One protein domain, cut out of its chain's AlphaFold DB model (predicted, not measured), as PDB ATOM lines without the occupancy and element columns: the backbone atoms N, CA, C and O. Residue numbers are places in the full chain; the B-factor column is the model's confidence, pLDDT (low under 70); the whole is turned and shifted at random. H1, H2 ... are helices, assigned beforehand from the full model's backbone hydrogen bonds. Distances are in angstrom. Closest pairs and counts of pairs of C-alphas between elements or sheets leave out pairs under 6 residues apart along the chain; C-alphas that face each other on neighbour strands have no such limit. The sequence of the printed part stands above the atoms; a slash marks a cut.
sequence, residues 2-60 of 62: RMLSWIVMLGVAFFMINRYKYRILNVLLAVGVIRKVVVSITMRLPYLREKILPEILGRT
ATOM      1  N   ARG A   2     384.156 230.410 225.695       70.50
ATOM      2  CA  ARG A   2     383.176 229.314 225.909       70.50
ATOM      3  C   ARG A   2     381.696 229.686 225.694       70.50
ATOM      4  O   ARG A   2     380.943 228.885 225.158       70.50
ATOM      5  N   MET A   3     381.281 230.894 226.079       77.75
ATOM      6  CA  MET A   3     379.875 231.328 226.001       77.75
ATOM      7  C   MET A   3     379.406 231.599 224.561       77.75
ATOM      8  O   MET A   3     378.269 231.299 224.211       77.75
ATOM      9  N   LEU A   4     380.313 232.075 223.698       84.19
ATOM     10  CA  LEU A   4     380.044 232.263 222.269       84.19
ATOM     11  C   LEU A   4     379.838 230.913 221.565       84.19
ATOM     12  O   LEU A   4     378.911 230.763 220.776       84.19
ATOM     13  N   SER A   5     380.650 229.906 221.909       81.88
ATOM     14  CA  SER A   5     380.524 228.550 221.361       81.88
ATOM     15  C   SER A   5     379.181 227.900 221.703       81.88
ATOM     16  O   SER A   5     378.606 227.220 220.861       81.88
ATOM     17  N   TRP A   6     378.649 228.148 222.904       85.75
ATOM     18  CA  TRP A   6     377.337 227.642 223.324       85.75
ATOM     19  C   TRP A   6     376.178 228.254 222.534       85.75
ATOM     20  O   TRP A   6     375.279 227.532 222.104       85.75
ATOM     21  N   ILE A   7     376.217 229.565 222.287       86.25
ATOM     22  CA  ILE A   7     375.211 230.261 221.470       86.25
ATOM     23  C   ILE A   7     375.250 229.779 220.018       86.25
ATOM     24  O   ILE A   7     374.200 229.523 219.428       86.25
ATOM     25  N   VAL A   8     376.447 229.581 219.460       87.38
ATOM     26  CA  VAL A   8     376.606 229.037 218.105       87.38
ATOM     27  C   VAL A   8     376.121 227.585 218.041       87.38
ATOM     28  O   VAL A   8     375.400 227.234 217.112       87.38
ATOM     29  N   MET A   9     376.425 226.754 219.044       83.75
ATOM     30  CA  MET A   9     375.909 225.381 219.124       83.75
ATOM     31  C   MET A   9     374.381 225.336 219.197       83.75
ATOM     32  O   MET A   9     373.766 224.543 218.485       83.75
ATOM     33  N   LEU A  10     373.760 226.201 220.003       85.62
ATOM     34  CA  LEU A  10     372.302 226.309 220.078       85.62
ATOM     35  C   LEU A  10     371.698 226.773 218.747       85.62
ATOM     36  O   LEU A  10     370.716 226.187 218.294       85.62
ATOM     37  N   GLY A  11     372.307 227.763 218.089       84.31
ATOM     38  CA  GLY A  11     371.875 228.241 216.775       84.31
ATOM     39  C   GLY A  11     371.965 227.161 215.692       84.31
ATOM     40  O   GLY A  11     371.017 226.968 214.932       84.31
ATOM     41  N   VAL A  12     373.060 226.396 215.661       82.50
ATOM     42  CA  VAL A  12     373.253 225.277 214.723       82.50
ATOM     43  C   VAL A  12     372.278 224.135 215.013       82.50
ATOM     44  O   VAL A  12     371.694 223.586 214.078       82.50
ATOM     45  N   ALA A  13     372.033 223.815 216.286       77.12
ATOM     46  CA  ALA A  13     371.038 222.821 216.678       77.12
ATOM     47  C   ALA A  13     369.629 223.235 216.225       77.12
ATOM     48  O   ALA A  13     368.937 222.447 215.578       77.12
ATOM     49  N   PHE A  14     369.230 224.489 216.461       77.44
ATOM     50  CA  PHE A  14     367.953 225.027 215.981       77.44
ATOM     51  C   PHE A  14     367.857 225.041 214.452       77.44
ATOM     52  O   PHE A  14     366.805 224.721 213.893       77.44
ATOM     53  N   PHE A  15     368.944 225.372 213.756       78.00
ATOM     54  CA  PHE A  15     368.994 225.366 212.297       78.00
ATOM     55  C   PHE A  15     368.863 223.949 211.722       78.00
ATOM     56  O   PHE A  15     368.086 223.729 210.790       78.00
ATOM     57  N   MET A  16     369.547 222.961 212.311       71.81
ATOM     58  CA  MET A  16     369.390 221.550 211.943       71.81
ATOM     59  C   MET A  16     367.975 221.050 212.230       71.81
ATOM     60  O   MET A  16     367.385 220.400 211.369       71.81
ATOM     61  N   ILE A  17     367.392 221.398 213.380       72.50
ATOM     62  CA  ILE A  17     366.005 221.044 213.709       72.50
ATOM     63  C   ILE A  17     365.035 221.639 212.681       72.50
ATOM     64  O   ILE A  17     364.138 220.945 212.205       72.50
ATOM     65  N   ASN A  18     365.251 222.893 212.275       66.44
ATOM     66  CA  ASN A  18     364.437 223.547 211.254       66.44
ATOM     67  C   ASN A  18     364.591 222.901 209.864       66.44
ATOM     68  O   ASN A  18     363.607 222.770 209.136       66.44
ATOM     69  N   ARG A  19     365.799 222.467 209.493       69.38
ATOM     70  CA  ARG A  19     366.072 221.801 208.208       69.38
ATOM     71  C   ARG A  19     365.514 220.378 208.158       69.38
ATOM     72  O   ARG A  19     365.022 219.943 207.121       69.38
ATOM     73  N   TYR A  20     365.538 219.675 209.287       66.88
ATOM     74  CA  TYR A  20     364.942 218.350 209.453       66.88
ATOM     75  C   TYR A  20     363.523 218.409 210.017       66.88
ATOM     76  O   TYR A  20     363.045 217.380 210.491       66.88
ATOM     77  N   LYS A  21     362.834 219.561 209.916       63.41
ATOM     78  CA  LYS A  21     361.442 219.759 210.364       63.41
ATOM     79  C   LYS A  21     360.591 218.547 210.065       63.41
ATOM     80  O   LYS A  21     360.043 217.957 210.975       63.41
ATOM     81  N   TYR A  22     360.567 218.118 208.812       60.91
ATOM     82  CA  TYR A  22     359.727 217.007 208.391       60.91
ATOM     83  C   TYR A  22     360.189 215.662 208.945       60.91
ATOM     84  O   TYR A  22     359.356 214.829 209.246       60.91
ATOM     85  N   ARG A  23     361.491 215.434 209.145       65.81
ATOM     86  CA  ARG A  23     362.001 214.157 209.673       65.81
ATOM     87  C   ARG A  23     361.819 214.058 211.187       65.81
ATOM     88  O   ARG A  23     361.389 213.023 211.675       65.81
ATOM     89  N   ILE A  24     362.090 215.143 211.912       68.00
ATOM     90  CA  ILE A  24     361.892 215.241 213.362       68.00
ATOM     91  C   ILE A  24     360.408 215.250 213.668       68.00
ATOM     92  O   ILE A  24     359.976 214.463 214.494       68.00
ATOM     93  N   LEU A  25     359.620 216.072 212.976       67.50
ATOM     94  CA  LEU A  25     358.179 216.112 213.161       67.50
ATOM     95  C   LEU A  25     357.550 214.775 212.772       67.50
ATOM     96  O   LEU A  25     356.677 214.336 213.490       67.50
ATOM     97  N   ASN A  26     358.018 214.068 211.740       69.00
ATOM     98  CA  ASN A  26     357.498 212.735 211.407       69.00
ATOM     99  C   ASN A  26     357.912 211.655 212.425       69.00
ATOM    100  O   ASN A  26     357.132 210.757 212.704       69.00
ATOM    101  N   VAL A  27     359.098 211.754 213.037       69.81
ATOM    102  CA  VAL A  27     359.495 210.886 214.166       69.81
ATOM    103  C   VAL A  27     358.726 211.246 215.444       69.81
ATOM    104  O   VAL A  27     358.376 210.361 216.215       69.81
ATOM    105  N   LEU A  28     358.424 212.525 215.663       64.00
ATOM    106  CA  LEU A  28     357.685 213.026 216.824       64.00
ATOM    107  C   LEU A  28     356.176 212.763 216.698       64.00
ATOM    108  O   LEU A  28     355.534 212.442 217.689       64.00
ATOM    109  N   LEU A  29     355.638 212.857 215.479       60.88
ATOM    110  CA  LEU A  29     354.277 212.492 215.073       60.88
ATOM    111  C   LEU A  29     354.123 210.991 214.837       60.88
ATOM    112  O   LEU A  29     352.995 210.513 214.721       60.88
ATOM    113  N   ALA A  30     355.221 210.229 214.777       68.38
ATOM    114  CA  ALA A  30     355.134 208.782 214.753       68.38
ATOM    115  C   ALA A  30     354.387 208.358 216.018       68.38
ATOM    116  O   ALA A  30     354.840 208.602 217.139       68.38
ATOM    117  N   VAL A  31     353.237 207.711 215.824       67.50
ATOM    118  CA  VAL A  31     352.323 207.253 216.883       67.50
ATOM    119  C   VAL A  31     353.065 206.567 218.036       67.50
ATOM    120  O   VAL A  31     352.666 206.697 219.189       67.50
ATOM    121  N   GLY A  32     354.187 205.894 217.758       69.69
ATOM    122  CA  GLY A  32     355.044 205.284 218.773       69.69
ATOM    123  C   GLY A  32     355.642 206.266 219.791       69.69
ATOM    124  O   GLY A  32     355.631 205.965 220.985       69.69
ATOM    125  N   VAL A  33     356.129 207.437 219.366       72.25
ATOM    126  CA  VAL A  33     356.730 208.442 220.266       72.25
ATOM    127  C   VAL A  33     355.652 209.135 221.087       72.25
ATOM    128  O   VAL A  33     355.785 209.216 222.307       72.25
ATOM    129  N   ILE A  34     354.546 209.532 220.454       74.19
ATOM    130  CA  ILE A  34     353.390 210.110 221.154       74.19
ATOM    131  C   ILE A  34     352.852 209.121 222.189       74.19
ATOM    132  O   ILE A  34     352.704 209.485 223.352       74.19
ATOM    133  N   ARG A  35     352.642 207.850 221.817       72.25
ATOM    134  CA  ARG A  35     352.190 206.806 222.747       72.25
ATOM    135  C   ARG A  35     353.146 206.662 223.926       72.25
ATOM    136  O   ARG A  35     352.692 206.551 225.058       72.25
ATOM    137  N   LYS A  36     354.460 206.688 223.687       78.00
ATOM    138  CA  LYS A  36     355.463 206.553 224.750       78.00
ATOM    139  C   LYS A  36     355.471 207.759 225.690       78.00
ATOM    140  O   LYS A  36     355.565 207.569 226.899       78.00
ATOM    141  N   VAL A  37     355.332 208.971 225.156       81.44
ATOM    142  CA  VAL A  37     355.241 210.211 225.941       81.44
ATOM    143  C   VAL A  37     353.952 210.235 226.754       81.44
ATOM    144  O   VAL A  37     354.015 210.427 227.963       81.44
ATOM    145  N   VAL A  38     352.808 209.951 226.130       80.12
ATOM    146  CA  VAL A  38     351.504 209.878 226.802       80.12
ATOM    147  C   VAL A  38     351.539 208.831 227.911       80.12
ATOM    148  O   VAL A  38     351.302 209.178 229.059       80.12
ATOM    149  N   VAL A  39     351.943 207.590 227.622       78.25
ATOM    150  CA  VAL A  39     352.038 206.527 228.637       78.25
ATOM    151  C   VAL A  39     353.038 206.888 229.733       78.25
ATOM    152  O   VAL A  39     352.760 206.642 230.902       78.25
ATOM    153  N   SER A  40     354.180 207.497 229.402       80.56
ATOM    154  CA  SER A  40     355.166 207.916 230.404       80.56
ATOM    155  C   SER A  40     354.651 209.042 231.301       80.56
ATOM    156  O   SER A  40     354.997 209.069 232.481       80.56
ATOM    157  N   ILE A  41     353.866 209.978 230.765       79.25
ATOM    158  CA  ILE A  41     353.229 211.050 231.537       79.25
ATOM    159  C   ILE A  41     352.128 210.451 232.415       79.25
ATOM    160  O   ILE A  41     352.100 210.702 233.617       79.25
ATOM    161  N   THR A  42     351.282 209.590 231.846       77.19
ATOM    162  CA  THR A  42     350.223 208.876 232.567       77.19
ATOM    163  C   THR A  42     350.788 208.001 233.690       77.19
ATOM    164  O   THR A  42     350.249 208.015 234.788       77.19
ATOM    165  N   MET A  43     351.906 207.302 233.472       75.44
ATOM    166  CA  MET A  43     352.575 206.463 234.484       75.44
ATOM    167  C   MET A  43     353.212 207.270 235.621       75.44
ATOM    168  O   MET A  43     353.345 206.761 236.729       75.44
ATOM    169  N   ARG A  44     353.597 208.527 235.374       73.25
ATOM    170  CA  ARG A  44     354.096 209.441 236.418       73.25
ATOM    171  C   ARG A  44     352.973 210.088 237.230       73.25
ATOM    172  O   ARG A  44     353.250 210.665 238.276       73.25
ATOM    173  N   LEU A  45     351.730 209.998 236.762       70.75
ATOM    174  CA  LEU A  45     350.551 210.549 237.419       70.75
ATOM    175  C   LEU A  45     349.749 209.411 238.080       70.75
ATOM    176  O   LEU A  45     348.883 208.823 237.429       70.75
ATOM    177  N   PRO A  46     349.970 209.110 239.379       61.06
ATOM    178  CA  PRO A  46     349.240 208.044 240.081       61.06
ATOM    179  C   PRO A  46     347.716 208.266 240.074       61.06
ATOM    180  O   PRO A  46     346.947 207.311 240.068       61.06
ATOM    181  N   TYR A  47     347.279 209.522 239.945       64.44
ATOM    182  CA  TYR A  47     345.872 209.915 239.838       64.44
ATOM    183  C   TYR A  47     345.147 209.324 238.611       64.44
ATOM    184  O   TYR A  47     343.986 208.933 238.706       64.44
ATOM    185  N   LEU A  48     345.823 209.208 237.459       63.22
ATOM    186  CA  LEU A  48     345.241 208.586 236.257       63.22
ATOM    187  C   LEU A  48     345.151 207.060 236.394       63.22
ATOM    188  O   LEU A  48     344.232 206.445 235.851       63.22
ATOM    189  N   ARG A  49     346.082 206.452 237.139       60.56
ATOM    190  CA  ARG A  49     346.106 205.008 237.386       60.56
ATOM    191  C   ARG A  49     344.926 204.553 238.245       60.56
ATOM    192  O   ARG A  49     344.362 203.504 237.972       60.56
ATOM    193  N   GLU A  50     344.564 205.313 239.271       63.59
ATOM    194  CA  GLU A  50     343.549 204.876 240.239       63.59
ATOM    195  C   GLU A  50     342.122 205.264 239.857       63.59
ATOM    196  O   GLU A  50     341.200 204.522 240.176       63.59
ATOM    197  N   LYS A  51     341.918 206.384 239.150       62.50
ATOM    198  CA  LYS A  51     340.570 206.817 238.742       62.50
ATOM    199  C   LYS A  51     340.180 206.408 237.326       62.50
ATOM    200  O   LYS A  51     339.063 205.963 237.116       62.50
ATOM    201  N   ILE A  52     341.086 206.549 236.358       66.56
ATOM    202  CA  ILE A  52     340.725 206.461 234.933       66.56
ATOM    203  C   ILE A  52     340.937 205.046 234.378       66.56
ATOM    204  O   ILE A  52     340.138 204.578 233.570       66.56
ATOM    205  N   LEU A  53     341.971 204.322 234.827       64.25
ATOM    206  CA  LEU A  53     342.163 202.924 234.416       64.25
ATOM    207  C   LEU A  53     340.984 202.008 234.781       64.25
ATOM    208  O   LEU A  53     340.577 201.265 233.890       64.25
ATOM    209  N   PRO A  54     340.407 202.021 236.001       63.62
ATOM    210  CA  PRO A  54     339.253 201.171 236.290       63.62
ATOM    211  C   PRO A  54     337.995 201.589 235.515       63.62
ATOM    212  O   PRO A  54     337.231 200.716 235.122       63.62
ATOM    213  N   GLU A  55     337.796 202.875 235.210       65.50
ATOM    214  CA  GLU A  55     336.648 203.325 234.404       65.50
ATOM    215  C   GLU A  55     336.752 202.914 232.922       65.50
ATOM    216  O   GLU A  55     335.744 202.558 232.310       65.50
ATOM    217  N   ILE A  56     337.957 202.912 232.339       65.38
ATOM    218  CA  ILE A  56     338.170 202.546 230.925       65.38
ATOM    219  C   ILE A  56     338.337 201.027 230.751       65.38
ATOM    220  O   ILE A  56     337.737 200.436 229.852       65.38
ATOM    221  N   LEU A  57     339.130 200.369 231.604       63.19
ATOM    222  CA  LEU A  57     339.348 198.919 231.520       63.19
ATOM    223  C   LEU A  57     338.177 198.131 232.117       63.19
ATOM    224  O   LEU A  57     337.837 197.083 231.578       63.19
ATOM    225  N   GLY A  58     337.505 198.647 233.151       57.12
ATOM    226  CA  GLY A  58     336.314 198.014 233.729       57.12
ATOM    227  C   GLY A  58     335.106 198.012 232.791       57.12
ATOM    228  O   GLY A  58     334.307 197.085 232.833       57.12
ATOM    229  N   ARG A  59     335.000 198.990 231.877       57.31
ATOM    230  CA  ARG A  59     333.974 199.003 230.817       57.31
ATOM    231  C   ARG A  59     334.313 198.075 229.640       57.31
ATOM    232  O   ARG A  59     333.420 197.726 228.877       57.31
ATOM    233  N   THR A  60     335.578 197.682 229.487       54.09
ATOM    234  CA  THR A  60     336.039 196.830 228.373       54.09
ATOM    235  C   THR A  60     336.148 195.348 228.766       54.09
ATOM    236  O   THR A  60     336.414 194.510 227.915       54.09
TER     237      THR A  60
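AT A GLANCE: This is residues 2 to 60 of the 62 residues of an uncharacterized protein of Pontibacillus marinus BH030004 = DSM 16465 (UniProt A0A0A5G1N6). Four helices follow one another end to end in a thin, open zigzag with no core: H1, the short H2 and H3 make a wide arch, and H4 turns back from the end of H3 as a V. The printed part has 59 residues, is all helix with no named strand, and is extended, with a radius of gyration of the C-alphas of 18.8 A and spans of 55 by 26 by 9 A.

IN THESE COORDINATES: H1, residues 2 to 19, begins at C-alpha 2 (383.176, 229.314, 225.909) and is 25.7 A long. H2 is residues 21 to 28, 10.1 A. H3, residues 31 to 44, is 19.7 A. H4, residues 46 to 60, is 20.9 A and ends at C-alpha 60 (336.039, 196.830, 228.373).

HOW THE PARTS SIT: H1 and H2 are close but not clearly touching, about perpendicular at 86 degrees; their closest C-alphas, Ile 17 and Ile 24, are 7.1 A apart. H2 and H3 are also close but not clearly touching, closest at C-alphas Leu 28 and Ile 34, 6.8 A. H3 and H4 only just touch, only at the corner, with 3 pairs of C-alphas within 8 A, the closest Thr 42 and Leu 48 at 6.2 A; their steep tilt is 60 degrees, opposite ways. Every O i to N i+4 pair is within hydrogen-bond range in H1, H2 and H3, and 6 of 11 in H4.

THE WHOLE: The C-alphas farthest apart, Arg 2 and Arg 59, are 58.0 A apart. The printed part has no cut, and its three links are tight. Model pLDDT is under 70 at residues 18 to 32 and 46 to 60.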